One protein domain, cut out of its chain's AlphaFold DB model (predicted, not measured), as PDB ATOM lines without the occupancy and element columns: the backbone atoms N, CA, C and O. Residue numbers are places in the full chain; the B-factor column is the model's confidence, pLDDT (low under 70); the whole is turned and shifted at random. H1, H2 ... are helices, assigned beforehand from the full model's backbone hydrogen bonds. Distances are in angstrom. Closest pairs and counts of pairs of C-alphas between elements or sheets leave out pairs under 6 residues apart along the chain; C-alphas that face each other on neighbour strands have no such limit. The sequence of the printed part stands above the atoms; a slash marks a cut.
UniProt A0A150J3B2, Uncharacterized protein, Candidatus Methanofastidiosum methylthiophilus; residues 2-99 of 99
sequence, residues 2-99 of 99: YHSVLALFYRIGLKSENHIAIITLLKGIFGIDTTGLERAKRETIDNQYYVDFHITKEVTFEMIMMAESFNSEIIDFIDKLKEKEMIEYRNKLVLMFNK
ATOM      1  N   TYR A   2     -39.624  26.831  20.118       86.56
ATOM      2  CA  TYR A   2     -39.955  27.854  21.130       86.56
ATOM      3  C   TYR A   2     -41.278  28.596  20.848       86.56
ATOM      4  O   TYR A   2     -42.134  28.716  21.719       86.56
ATOM      5  N   HIS A   3     -41.485  29.032  19.602       89.44
ATOM      6  CA  HIS A   3     -42.705  29.745  19.214       89.44
ATOM      7  C   HIS A   3     -43.977  28.887  19.269       89.44
ATOM      8  O   HIS A   3     -45.035  29.421  19.590       89.44
ATOM      9  N   SER A   4     -43.896  27.577  19.013       90.94
ATOM     10  CA  SER A   4     -45.062  26.694  19.147       90.94
ATOM     11  C   SER A   4     -45.476  26.561  20.613       90.94
ATOM     12  O   SER A   4     -46.658  26.649  20.931       90.94
ATOM     13  N   VAL A   5     -44.513  26.472  21.534       91.69
ATOM     14  CA  VAL A   5     -44.803  26.479  22.976       91.69
ATOM     15  C   VAL A   5     -45.390  27.814  23.427       91.69
ATOM     16  O   VAL A   5     -46.334  27.840  24.214       91.69
ATOM     17  N   LEU A   6     -44.880  28.932  22.907       90.75
ATOM     18  CA  LEU A   6     -45.486  30.237  23.169       90.75
ATOM     19  C   LEU A   6     -46.940  30.296  22.694       90.75
ATOM     20  O   LEU A   6     -47.773  30.847  23.406       90.75
ATOM     21  N   ALA A   7     -47.265  29.716  21.536       92.25
ATOM     22  CA  ALA A   7     -48.643  29.652  21.055       92.25
ATOM     23  C   ALA A   7     -49.552  28.883  22.031       92.25
ATOM     24  O   ALA A   7     -50.638  29.363  22.362       92.25
ATOM     25  N   LEU A   8     -49.077  27.753  22.570       92.38
ATOM     26  CA  LEU A   8     -49.775  27.015  23.628       92.38
ATOM     27  C   LEU A   8     -49.989  27.884  24.875       92.38
ATOM     28  O   LEU A   8     -51.089  27.932  25.427       92.38
ATOM     29  N   PHE A   9     -48.960  28.604  25.315       92.62
ATOM     30  CA  PHE A   9     -49.057  29.460  26.497       92.62
ATOM     31  C   PHE A   9     -50.048  30.606  26.275       92.62
ATOM     32  O   PHE A   9     -50.913  30.836  27.121       92.62
ATOM     33  N   TYR A  10     -50.023  31.252  25.110       91.06
ATOM     34  CA  TYR A  10     -51.003  32.281  24.769       91.06
ATOM     35  C   TYR A  10     -52.431  31.736  24.742       91.06
ATOM     36  O   TYR A  10     -53.344  32.420  25.207       91.06
ATOM     37  N   ARG A  11     -52.636  30.491  24.289       89.81
ATOM     38  CA  ARG A  11     -53.962  29.855  24.283       89.81
ATOM     39  C   ARG A  11     -54.574  29.775  25.683       89.81
ATOM     40  O   ARG A  11     -55.777  29.970  25.839       89.81
ATOM     41  N   ILE A  12     -53.749  29.569  26.707       90.19
ATOM     42  CA  ILE A  12     -54.189  29.533  28.105       90.19
ATOM     43  C   ILE A  12     -53.999  30.864  28.852       90.19
ATOM     44  O   ILE A  12     -54.344  30.940  30.028       90.19
ATOM     45  N   GLY A  13     -53.540  31.933  28.192       87.50
ATOM     46  CA  GLY A  13     -53.346  33.258  28.799       87.50
ATOM     47  C   GLY A  13     -52.062  33.410  29.624       87.50
ATOM     48  O   GLY A  13     -51.989  34.279  30.487       87.50
ATOM     49  N   LEU A  14     -51.060  32.565  29.378       88.75
ATOM     50  CA  LEU A  14     -49.743  32.605  30.008       88.75
ATOM     51  C   LEU A  14     -48.714  33.207  29.041       88.75
ATOM     52  O   LEU A  14     -48.783  33.000  27.832       88.75
ATOM     53  N   LYS A  15     -47.710  33.905  29.574       88.00
ATOM     54  CA  LYS A  15     -46.521  34.319  28.826       88.00
ATOM     55  C   LYS A  15     -45.278  34.019  29.658       88.00
ATOM     56  O   LYS A  15     -45.258  34.278  30.856       88.00
ATOM     57  N   SER A  16     -44.242  33.489  29.018       84.69
ATOM     58  CA  SER A  16     -42.916  33.328  29.615       84.69
ATOM     59  C   SER A  16     -41.862  33.596  28.550       84.69
ATOM     60  O   SER A  16     -41.979  33.099  27.435       84.69
ATOM     61  N   GLU A  17     -40.855  34.394  28.888       82.25
ATOM     62  CA  GLU A  17     -39.722  34.705  28.005       82.25
ATOM     63  C   GLU A  17     -38.448  33.949  28.417       82.25
ATOM     64  O   GLU A  17     -37.414  34.035  27.763       82.25
ATOM     65  N   ASN A  18     -38.515  33.184  29.510       85.56
ATOM     66  CA  ASN A  18     -37.386  32.438  30.038       85.56
ATOM     67  C   ASN A  18     -37.479  30.967  29.607       85.56
ATOM     68  O   ASN A  18     -38.392  30.248  30.013       85.56
ATOM     69  N   HIS A  19     -36.494  30.497  28.837       82.00
ATOM     70  CA  HIS A  19     -36.432  29.116  28.344       82.00
ATOM     71  C   HIS A  19     -36.517  28.057  29.452       82.00
ATOM     72  O   HIS A  19     -37.161  27.030  29.262       82.00
ATOM     73  N   ILE A  20     -35.890  28.293  30.609       84.31
ATOM     74  CA  ILE A  20     -35.937  27.363  31.748       84.31
ATOM     75  C   ILE A  20     -37.350  27.330  32.322       84.31
ATOM     76  O   ILE A  20     -37.900  26.253  32.521       84.31
ATOM     77  N   ALA A  21     -37.964  28.496  32.533       86.69
ATOM     78  CA  ALA A  21     -39.335  28.566  33.026       86.69
ATOM     79  C   ALA A  21     -40.311  27.866  32.069       86.69
ATOM     80  O   ALA A  21     -41.195  27.147  32.517       86.69
ATOM     81  N   ILE A  22     -40.127  28.022  30.757       88.94
ATOM     82  CA  ILE A  22     -40.949  27.346  29.748       88.94
ATOM     83  C   ILE A  22     -40.832  25.825  29.846       88.94
ATOM     84  O   ILE A  22     -41.858  25.152  29.874       88.94
ATOM     85  N   ILE A  23     -39.610  25.291  29.937       88.56
ATOM     86  CA  ILE A  23     -39.364  23.850  30.103       88.56
ATOM     87  C   ILE A  23     -40.037  23.341  31.385       88.56
ATOM     88  O   ILE A  23     -40.785  22.366  31.356       88.56
ATOM     89  N   THR A  24     -39.838  24.044  32.502       87.50
ATOM     90  CA  THR A  24     -40.435  23.682  33.792       87.50
ATOM     91  C   THR A  24     -41.963  23.684  33.740       87.50
ATOM     92  O   THR A  24     -42.594  22.766  34.261       87.50
ATOM     93  N   LEU A  25     -42.572  24.682  33.094       89.56
ATOM     94  CA  LEU A  25     -44.027  24.803  32.977       89.56
ATOM     95  C   LEU A  25     -44.617  23.753  32.029       89.56
ATOM     96  O   LEU A  25     -45.622  23.137  32.372       89.56
ATOM     97  N   LEU A  26     -43.983  23.489  30.881       89.62
ATOM     98  CA  LEU A  26     -44.374  22.408  29.966       89.62
ATOM     99  C   LEU A  26     -44.437  21.064  30.689       89.62
ATOM    100  O   LEU A  26     -45.462  20.383  30.661       89.62
ATOM    101  N   LYS A  27     -43.360  20.724  31.396       88.81
ATOM    102  CA  LYS A  27     -43.261  19.462  32.122       88.81
ATOM    103  C   LYS A  27     -44.231  19.402  33.302       88.81
ATOM    104  O   LYS A  27     -44.931  18.410  33.474       88.81
ATOM    105  N   GLY A  28     -44.283  20.458  34.114       85.69
ATOM    106  CA  GLY A  28     -45.036  20.473  35.370       85.69
ATOM    107  C   GLY A  28     -46.551  20.636  35.210       85.69
ATOM    108  O   GLY A  28     -47.307  20.076  35.998       85.69
ATOM    109  N   ILE A  29     -47.004  21.392  34.207       88.88
ATOM    110  CA  ILE A  29     -48.426  21.725  34.023       88.88
ATOM    111  C   ILE A  29     -49.067  20.857  32.946       88.88
ATOM    112  O   ILE A  29     -50.178  20.356  33.145       88.88
ATOM    113  N   PHE A  30     -48.366  20.668  31.828       86.38
ATOM    114  CA  PHE A  30     -48.900  19.992  30.648       86.38
ATOM    115  C   PHE A  30     -48.456  18.532  30.535       86.38
ATOM    116  O   PHE A  30     -49.094  17.774  29.814       86.38
ATOM    117  N   GLY A  31     -47.411  18.120  31.262       85.25
ATOM    118  CA  GLY A  31     -46.886  16.753  31.199       85.25
ATOM    119  C   GLY A  31     -46.253  16.404  29.849       85.25
ATOM    120  O   GLY A  31     -46.127  15.226  29.529       85.25
ATOM    121  N   ILE A  32     -45.885  17.412  29.053       86.81
ATOM    122  CA  ILE A  32     -45.273  17.236  27.732       86.81
ATOM    123  C   ILE A  32     -43.778  16.946  27.911       86.81
ATOM    124  O   ILE A  32     -43.119  17.591  28.733       86.81
ATOM    125  N   ASP A  33     -43.244  15.988  27.146       83.81
ATOM    126  CA  ASP A  33     -41.811  15.687  27.152       83.81
ATOM    127  C   ASP A  33     -40.999  16.886  26.636       83.81
ATOM    128  O   ASP A  33     -41.241  17.430  25.558       83.81
ATOM    129  N   THR A  34     -40.019  17.317  27.428       83.31
ATOM    130  CA  THR A  34     -39.160  18.470  27.134       83.31
ATOM    131  C   THR A  34     -37.767  18.075  26.665       83.31
ATOM    132  O   THR A  34     -36.960  18.959  26.373       83.31
ATOM    133  N   THR A  35     -37.474  16.775  26.550       82.06
ATOM    134  CA  THR A  35     -36.131  16.258  26.243       82.06
ATOM    135  C   THR A  35     -35.576  16.832  24.933       82.06
ATOM    136  O   THR A  35     -34.424  17.272  24.882       82.06
ATOM    137  N   GLY A  36     -36.410  16.922  23.890       77.38
ATOM    138  CA  GLY A  36     -36.037  17.543  22.614       77.38
ATOM    139  C   GLY A  36     -35.766  19.048  22.726       77.38
ATOM    140  O   GLY A  36     -34.804  19.554  22.147       77.38
ATOM    141  N   LEU A  37     -36.556  19.772  23.526       80.12
ATOM    142  CA  LEU A  37     -36.382  21.215  23.736       80.12
ATOM    143  C   LEU A  37     -35.102  21.526  24.529       80.12
ATOM    144  O   LEU A  37     -34.390  22.482  24.227       80.12
ATOM    145  N   GLU A  38     -34.795  20.707  25.535       82.25
ATOM    146  CA  GLU A  38     -33.570  20.804  26.330       82.25
ATOM    147  C   GLU A  38     -32.324  20.517  25.493       82.25
ATOM    148  O   GLU A  38     -31.330  21.240  25.609       82.25
ATOM    149  N   ARG A  39     -32.380  19.496  24.624       80.88
ATOM    150  CA  ARG A  39     -31.299  19.193  23.679       80.88
ATOM    151  C   ARG A  39     -31.102  20.341  22.694       80.88
ATOM    152  O   ARG A  39     -29.987  20.832  22.591       80.88
ATOM    153  N   ALA A  40     -32.167  20.834  22.063       78.38
ATOM    154  CA  ALA A  40     -32.086  21.965  21.140       78.38
ATOM    155  C   ALA A  40     -31.508  23.226  21.809       78.38
ATOM    156  O   ALA A  40     -30.699  23.929  21.207       78.38
ATOM    157  N   LYS A  41     -31.868  23.495  23.072       80.25
ATOM    158  CA  LYS A  41     -31.285  24.596  23.849       80.25
ATOM    159  C   LYS A  41     -29.779  24.406  24.062       80.25
ATOM    160  O   LYS A  41     -29.042  25.366  23.865       80.25
ATOM    161  N   ARG A  42     -29.334  23.211  24.476       77.56
ATOM    162  CA  ARG A  42     -27.901  22.907  24.659       77.56
ATOM    163  C   ARG A  42     -27.136  23.083  23.355       77.56
ATOM    164  O   ARG A  42     -26.223  23.887  23.324       77.56
ATOM    165  N   GLU A  43     -27.606  22.470  22.274       72.38
ATOM    166  CA  GLU A  43     -26.991  22.590  20.948       72.38
ATOM    167  C   GLU A  43     -26.923  24.050  20.478       72.38
ATOM    168  O   GLU A  43     -25.914  24.475  19.937       72.38
ATOM    169  N   THR A  44     -27.967  24.856  20.699       71.00
ATOM    170  CA  THR A  44     -27.952  26.275  20.291       71.00
ATOM    171  C   THR A  44     -26.926  27.086  21.088       71.00
ATOM    172  O   THR A  44     -26.268  27.952  20.525       71.00
ATOM    173  N   ILE A  45     -26.776  26.801  22.385       65.81
ATOM    174  CA  ILE A  45     -25.758  27.425  23.240       65.81
ATOM    175  C   ILE A  45     -24.369  26.947  22.800       65.81
ATOM    176  O   ILE A  45     -23.507  27.763  22.493       65.81
ATOM    177  N   ASP A  46     -24.161  25.641  22.689       60.06
ATOM    178  CA  ASP A  46     -22.860  25.054  22.385       60.06
ATOM    179  C   ASP A  46     -22.357  25.484  20.989       60.06
ATOM    180  O   ASP A  46     -21.220  25.943  20.864       60.06
ATOM    181  N   ASN A  47     -23.218  25.487  19.963       62.09
ATOM    182  CA  ASN A  47     -22.885  25.996  18.621       62.09
ATOM    183  C   ASN A  47     -22.527  27.493  18.604       62.09
ATOM    184  O   ASN A  47     -21.856  27.960  17.686       62.09
ATOM    185  N   GLN A  48     -22.999  28.268  19.582       59.62
ATOM    186  CA  GLN A  48     -22.764  29.709  19.646       59.62
ATOM    187  C   GLN A  48     -21.470  30.070  20.396       59.62
ATOM    188  O   GLN A  48     -20.910  31.139  20.146       59.62
ATOM    189  N   TYR A  49     -20.985  29.207  21.296       58.38
ATOM    190  CA  TYR A  49     -19.838  29.496  22.169       58.38
ATOM    191  C   TYR A  49     -18.567  28.688  21.860       58.38
ATOM    192  O   TYR A  49     -17.496  29.075  22.333       58.38
ATOM    193  N   TYR A  50     -18.639  27.616  21.064       57.50
ATOM    194  CA  TYR A  50     -17.476  26.787  20.730       57.50
ATOM    195  C   TYR A  50     -17.063  26.917  19.257       57.50
ATOM    196  O   TYR A  50     -17.868  26.762  18.345       57.50
ATOM    197  N   VAL A  51     -15.771  27.179  19.033       58.44
ATOM    198  CA  VAL A  51     -15.174  27.455  17.708       58.44
ATOM    199  C   VAL A  51     -14.948  26.174  16.879       58.44
ATOM    200  O   VAL A  51     -14.748  26.255  15.674       58.44
ATOM    201  N   ASP A  52     -15.018  24.998  17.511       60.22
ATOM    202  CA  ASP A  52     -14.666  23.687  16.930       60.22
ATOM    203  C   ASP A  52     -15.888  22.817  16.556       60.22
ATOM    204  O   ASP A  52     -15.823  21.583  16.503       60.22
ATOM    205  N   PHE A  53     -17.043  23.441  16.300       62.72
ATOM    206  CA  PHE A  53     -18.252  22.711  15.916       62.72
ATOM    207  C   PHE A  53     -18.189  22.208  14.471       62.72
ATOM    208  O   PHE A  53     -18.186  22.978  13.512       62.72
ATOM    209  N   HIS A  54     -18.212  20.885  14.314       67.81
ATOM    210  CA  HIS A  54     -18.345  20.221  13.022       67.81
ATOM    211  C   HIS A  54     -19.820  19.871  12.789       67.81
ATOM    212  O   HIS A  54     -20.244  18.736  13.006       67.81
ATOM    213  N   ILE A  55     -20.621  20.858  12.376       73.62
ATOM    214  CA  ILE A  55     -22.017  20.626  11.978       73.62
ATOM    215  C   ILE A  55     -22.016  19.759  10.716       73.62
ATOM    216  O   ILE A  55     -21.620  20.210   9.640       73.62
ATOM    217  N   THR A  56     -22.464  18.509  10.838       82.56
ATOM    218  CA  THR A  56     -22.647  17.626   9.684       82.56
ATOM    219  C   THR A  56     -24.062  17.739   9.123       82.56
ATOM    220  O   THR A  56     -24.994  18.248   9.760       82.56
ATOM    221  N   LYS A  57     -24.242  17.240   7.898       87.62
ATOM    222  CA  LYS A  57     -25.560  17.149   7.266       87.62
ATOM    223  C   LYS A  57     -26.501  16.274   8.097       87.62
ATOM    224  O   LYS A  57     -27.672  16.611   8.238       87.62
ATOM    225  N   GLU A  58     -25.987  15.179   8.643       86.88
ATOM    226  CA  GLU A  58     -26.737  14.201   9.432       86.88
ATOM    227  C   GLU A  58     -27.258  14.841  10.720       86.88
ATOM    228  O   GLU A  58     -28.458  14.789  10.977       86.88
ATOM    229  N   VAL A  59     -26.392  15.543  11.460       82.19
ATOM    230  CA  VAL A  59     -26.779  16.271  12.680       82.19
ATOM    231  C   VAL A  59     -27.837  17.330  12.366       82.19
ATOM    232  O   VAL A  59     -28.850  17.427  13.057       82.19
ATOM    233  N   THR A  60     -27.651  18.086  11.282       84.62
ATOM    234  CA  THR A  60     -28.624  19.100  10.851       84.62
ATOM    235  C   THR A  60     -29.981  18.475  10.522       84.62
ATOM    236  O   THR A  60     -31.023  18.985  10.932       84.62
ATOM    237  N   PHE A  61     -29.978  17.358   9.793       89.00
ATOM    238  CA  PHE A  61     -31.194  16.643   9.426       89.00
ATOM    239  C   PHE A  61     -31.927  16.104  10.661       89.00
ATOM    240  O   PHE A  61     -33.133  16.305  10.790       89.00
ATOM    241  N   GLU A  62     -31.204  15.502  11.610       87.31
ATOM    242  CA  GLU A  62     -31.770  15.047  12.885       87.31
ATOM    243  C   GLU A  62     -32.408  16.194  13.680       87.31
ATOM    244  O   GLU A  62     -33.501  16.038  14.229       87.31
ATOM    245  N   MET A  63     -31.761  17.363  13.721       85.12
ATOM    246  CA  MET A  63     -32.294  18.543  14.408       85.12
ATOM    247  C   MET A  63     -33.587  19.053  13.766       85.12
ATOM    248  O   MET A  63     -34.523  19.407  14.486       85.12
ATOM    249  N   ILE A  64     -33.664  19.074  12.432       90.00
ATOM    250  CA  ILE A  64     -34.883  19.467  11.710       90.00
ATOM    251  C   ILE A  64     -36.013  18.481  12.014       90.00
ATOM    252  O   ILE A  64     -37.083  18.908  12.442       90.00
ATOM    253  N   MET A  65     -35.754  17.176  11.891       91.81
ATOM    254  CA  MET A  65     -36.738  16.128  12.187       91.81
ATOM    255  C   MET A  65     -37.270  16.231  13.624       91.81
ATOM    256  O   MET A  65     -38.476  16.148  13.862       91.81
ATOM    257  N   MET A  66     -36.380  16.466  14.593       88.94
ATOM    258  CA  MET A  66     -36.759  16.677  15.992       88.94
ATOM    259  C   MET A  66     -37.645  17.916  16.160       88.94
ATOM    260  O   MET A  66     -38.647  17.873  16.877       88.94
ATOM    261  N   ALA A  67     -37.289  19.022  15.504       89.56
ATOM    262  CA  ALA A  67     -38.054  20.256  15.577       89.56
ATOM    263  C   ALA A  67     -39.450  20.110  14.956       89.56
ATOM    264  O   ALA A  67     -40.415  20.631  15.518       89.56
ATOM    265  N   GLU A  68     -39.567  19.404  13.832       93.44
ATOM    266  CA  GLU A  68     -40.840  19.128  13.162       93.44
ATOM    267  C   GLU A  68     -41.746  18.220  13.995       93.44
ATOM    268  O   GLU A  68     -42.915  18.563  14.195       93.44
ATOM    269  N   SER A  69     -41.207  17.125  14.544       91.50
ATOM    270  CA  SER A  69     -41.960  16.219  15.427       91.50
ATOM    271  C   SER A  69     -42.518  16.980  16.625       91.50
ATOM    272  O   SER A  69     -43.725  16.992  16.859       91.50
ATOM    273  N   PHE A  70     -41.655  17.723  17.321       90.88
ATOM    274  CA  PHE A  70     -42.058  18.495  18.490       90.88
ATOM    275  C   PHE A  70     -43.102  19.568  18.153       90.88
ATOM    276  O   PHE A  70     -44.067  19.761  18.885       90.88
ATOM    277  N   ASN A  71     -42.930  20.301  17.047       93.25
ATOM    278  CA  ASN A  71     -43.920  21.300  16.647       93.25
ATOM    279  C   ASN A  71     -45.275  20.652  16.348       93.25
ATOM    280  O   ASN A  71     -46.295  21.211  16.740       93.25
ATOM    281  N   SER A  72     -45.275  19.492  15.689       93.44
ATOM    282  CA  SER A  72     -46.493  18.753  15.354       93.44
ATOM    283  C   SER A  72     -47.237  18.299  16.608       93.44
ATOM    284  O   SER A  72     -48.443  18.497  16.697       93.44
ATOM    285  N   GLU A  73     -46.520  17.787  17.612       91.62
ATOM    286  CA  GLU A  73     -47.094  17.412  18.911       91.62
ATOM    287  C   GLU A  73     -47.741  18.604  19.627       91.62
ATOM    288  O   GLU A  73     -48.860  18.499  20.129       91.62
ATOM    289  N   ILE A  74     -47.071  19.761  19.649       93.25
ATOM    290  CA  ILE A  74     -47.622  20.968  20.280       93.25
ATOM    291  C   ILE A  74     -48.853  21.484  19.529       93.25
ATOM    292  O   ILE A  74     -49.817  21.902  20.165       93.25
ATOM    293  N   ILE A  75     -48.833  21.472  18.195       94.00
ATOM    294  CA  ILE A  75     -49.971  21.915  17.382       94.00
ATOM    295  C   ILE A  75     -51.170  20.988  17.607       94.00
ATOM    296  O   ILE A  75     -52.244  21.475  17.948       94.00
ATOM    297  N   ASP A  76     -50.972  19.670  17.526       94.12
ATOM    298  CA  ASP A  76     -52.019  18.677  17.794       94.12
ATOM    299  C   ASP A  76     -52.598  18.828  19.212       94.12
ATOM    300  O   ASP A  76     -53.813  18.763  19.411       94.12
ATOM    301  N   PHE A  77     -51.745  19.111  20.199       93.44
ATOM    302  CA  PHE A  77     -52.182  19.401  21.559       93.44
ATOM    303  C   PHE A  77     -53.063  20.658  21.632       93.44
ATOM    304  O   PHE A  77     -54.117  20.635  22.267       93.44
ATOM    305  N   ILE A  78     -52.647  21.760  20.993       93.31
ATOM    306  CA  ILE A  78     -53.415  23.016  20.958       93.31
ATOM    307  C   ILE A  78     -54.772  22.801  20.281       93.31
ATOM    308  O   ILE A  78     -55.782  23.290  20.791       93.31
ATOM    309  N   ASP A  79     -54.804  22.065  19.170       94.31
ATOM    310  CA  ASP A  79     -56.021  21.807  18.396       94.31
ATOM    311  C   ASP A  79     -57.029  20.951  19.173       94.31
ATOM    312  O   ASP A  79     -58.243  21.152  19.070       94.31
ATOM    313  N   LYS A  80     -56.542  20.025  20.005       93.38
ATOM    314  CA  LYS A  80     -57.379  19.188  20.878       93.38
ATOM    315  C   LYS A  80     -57.875  19.911  22.128       93.38
ATOM    316  O   LYS A  80     -58.801  19.414  22.769       93.38
ATOM    317  N   LEU A  81     -57.300  21.065  22.467       93.69
ATOM    318  CA  LEU A  81     -57.546  21.763  23.723       93.69
ATOM    319  C   LEU A  81     -58.941  22.409  23.772       93.69
ATOM    320  O   LEU A  81     -59.234  23.383  23.070       93.69
ATOM    321  N   LYS A  82     -59.794  21.917  24.673       93.81
ATOM    322  CA  LYS A  82     -61.142  22.446  24.917       93.81
ATOM    323  C   LYS A  82     -61.159  23.434  26.075       93.81
ATOM    324  O   LYS A  82     -60.271  23.476  26.921       93.81
ATOM    325  N   GLU A  83     -62.239  24.206  26.161       92.12
ATOM    326  CA  GLU A  83     -62.418  25.228  27.198       92.12
ATOM    327  C   GLU A  83     -62.302  24.689  28.625       92.12
ATOM    328  O   GLU A  83     -61.629  25.292  29.459       92.12
ATOM    329  N   LYS A  84     -62.864  23.504  28.884       93.81
ATOM    330  CA  LYS A  84     -62.731  22.830  30.179       93.81
ATOM    331  C   LYS A  84     -61.264  22.561  30.536       93.81
ATOM    332  O   LYS A  84     -60.834  22.897  31.635       93.81
ATOM    333  N   GLU A  85     -60.493  22.007  29.604       92.38
ATOM    334  CA  GLU A  85     -59.073  21.693  29.808       92.38
ATOM    335  C   GLU A  85     -58.252  22.976  29.992       92.38
ATOM    336  O   GLU A  85     -57.398  23.044  30.872       92.38
ATOM    337  N   MET A  86     -58.563  24.041  29.241       92.00
ATOM    338  CA  MET A  86     -57.931  25.354  29.433       92.00
ATOM    339  C   MET A  86     -58.116  25.878  30.862       92.00
ATOM    340  O   MET A  86     -57.164  26.382  31.461       92.00
ATOM    341  N   ILE A  87     -59.324  25.758  31.423       93.00
ATOM    342  CA  ILE A  87     -59.611  26.166  32.806       93.00
ATOM    343  C   ILE A  87     -58.825  25.300  33.797       93.00
ATOM    344  O   ILE A  87     -58.229  25.830  34.735       93.00
ATOM    345  N   GLU A  88     -58.759  23.986  33.576       93.19
ATOM    346  CA  GLU A  88     -57.983  23.074  34.424       93.19
ATOM    347  C   GLU A  88     -56.488  23.433  34.441       93.19
ATOM    348  O   GLU A  88     -55.887  23.508  35.516       93.19
ATOM    349  N   TYR A  89     -55.886  23.727  33.284       93.31
ATOM    350  CA  TYR A  89     -54.484  24.155  33.213       93.31
ATOM    351  C   TYR A  89     -54.245  25.515  33.880       93.31
ATOM    352  O   TYR A  89     -53.254  25.677  34.593       93.31
ATOM    353  N   ARG A  90     -55.166  26.475  33.728       90.88
ATOM    354  CA  ARG A  90     -55.099  27.762  34.445       90.88
ATOM    355  C   ARG A  90     -55.155  27.574  35.959       90.88
ATOM    356  O   ARG A  90     -54.360  28.176  36.676       90.88
ATOM    357  N   ASN A  91     -56.029  26.698  36.451       91.44
ATOM    358  CA  ASN A  91     -56.122  26.402  37.881       91.44
ATOM    359  C   ASN A  91     -54.836  25.753  38.411       91.44
ATOM    360  O   ASN A  91     -54.347  26.141  39.472       91.44
ATOM    361  N   LYS A  92     -54.241  24.817  37.657       90.62
ATOM    362  CA  LYS A  92     -52.933  24.233  37.998       90.62
ATOM    363  C   LYS A  92     -51.836  25.294  38.092       90.62
ATOM    364  O   LYS A  92     -51.033  25.236  39.019       90.62
ATOM    365  N   LEU A  93     -51.819  26.271  37.181       89.62
ATOM    366  CA  LEU A  93     -50.864  27.383  37.233       89.62
ATOM    367  C   LEU A  93     -51.024  28.200  38.515       89.62
ATOM    368  O   LEU A  93     -50.047  28.403  39.227       89.62
ATOM    369  N   VAL A  94     -52.248  28.618  38.846       88.31
ATOM    370  CA  VAL A  94     -52.523  29.378  40.077       88.31
ATOM    371  C   VAL A  94     -52.062  28.606  41.319       88.31
ATOM    372  O   VAL A  94     -51.399  29.170  42.184       88.31
ATOM    373  N   LEU A  95     -52.341  27.301  41.388       88.38
ATOM    374  CA  LEU A  95     -51.891  26.445  42.493       88.38
ATOM    375  C   LEU A  95     -50.365  26.320  42.580       88.38
ATOM    376  O   LEU A  95     -49.828  26.207  43.678       88.38
ATOM    377  N   MET A  96     -49.667  26.321  41.443       84.50
ATOM    378  CA  MET A  96     -48.208  26.247  41.401       84.50
ATOM    379  C   MET A  96     -47.546  27.521  41.944       84.50
ATOM    380  O   MET A  96     -46.502  27.418  42.581       84.50
ATOM    381  N   PHE A  97     -48.145  28.696  41.716       80.88
ATOM    382  CA  PHE A  97     -47.607  29.991  42.163       80.88
ATOM    383  C   PHE A  97     -48.070  30.429  43.561       80.88
ATOM    384  O   PHE A  97     -47.468  31.330  44.133       80.88
ATOM    385  N   ASN A  98     -49.109  29.801  44.119       80.94
ATOM    386  CA  ASN A  98     -49.630  30.097  45.461       80.94
ATOM    387  C   ASN A  98     -49.040  29.198  46.571       80.94
ATOM    388  O   ASN A  98     -49.617  29.110  47.655       80.94
ATOM    389  N   LYS A  99     -47.935  28.499  46.294       56.19
ATOM    390  CA  LYS A  99     -47.146  27.747  47.282       56.19
ATOM    391  C   LYS A  99     -45.972  28.576  47.773       56.19
ATOM    392  O   LYS A  99     -45.670  28.453  48.978       56.19
TER     393      LYS A  99
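This is residues 2 to 99 of the 99 residues of an uncharacterized protein of Candidatus Methanofastidiosum methylthiophilus (UniProt A0A150J3B2). One long helix, H4, makes the base of an elongated, all-helix domain; H3 makes a splayed helical hairpin with it at one end, and H5 stands like a post at the other end. H1 and H2 fill the space between these two ends, H1 side by side with part of H4, while residues 48 to 54 and 56 to 62 stick out at the end of the hairpin where the chain passes from H3 to H4. The printed part has 98 residues with five named helices, H1 to H5 in chain order, and no named strand. It is only just loose, close to compact, with a radius of gyration of the C-alphas of 15.5 A and spans of 48 by 29 by 17 A.

H4, residues 57 to 80, is the longest helix at 34.7 A, from C-alpha 57 at (-25.560, 17.149, 7.266) to C-alpha 80 at (-57.379, 19.188, 20.878). H3 is residues 35 to 49, 21.4 A; H5 is residues 83 to 97, 21.6 A, ending at C-alpha 97 at (-47.607, 29.991, 42.163). H1 is residues 2 to 12, 15.9 A, and H2 residues 19 to 30, 15.6 A.

H4 touches H1 with residues 71 to 78 alone, at a shallow tilt of 8 degrees, the same way; the closest C-alphas, of Leu 8 and Ile 78, are 6.0 A apart. H3 and H4 touch, closest at the C-alphas of Gly 36 and Met 66, 6.7 A, opposite ways at a steep tilt of 43 degrees. H1 touches H5 about perpendicular, at 78 degrees, closest at the C-alphas of Ile 12 and Met 86, 5.8 A. H2 touches H5 with residues 29 to 30 alone, at a steep tilt of 58 degrees, closest at the C-alphas of Ile 29 and Lys 92, 6.5 A. H2 and H4 are apart. In H1, H2, H3, H4 and H5 every O i to N i+4 pair is within hydrogen-bond range.

The C-alphas farthest apart, of Asp 52 and Lys 84, are 49.9 A apart. The printed part has no cut and no long link. Confidence is low, under 70, at residues 45 to 54 and residue 99.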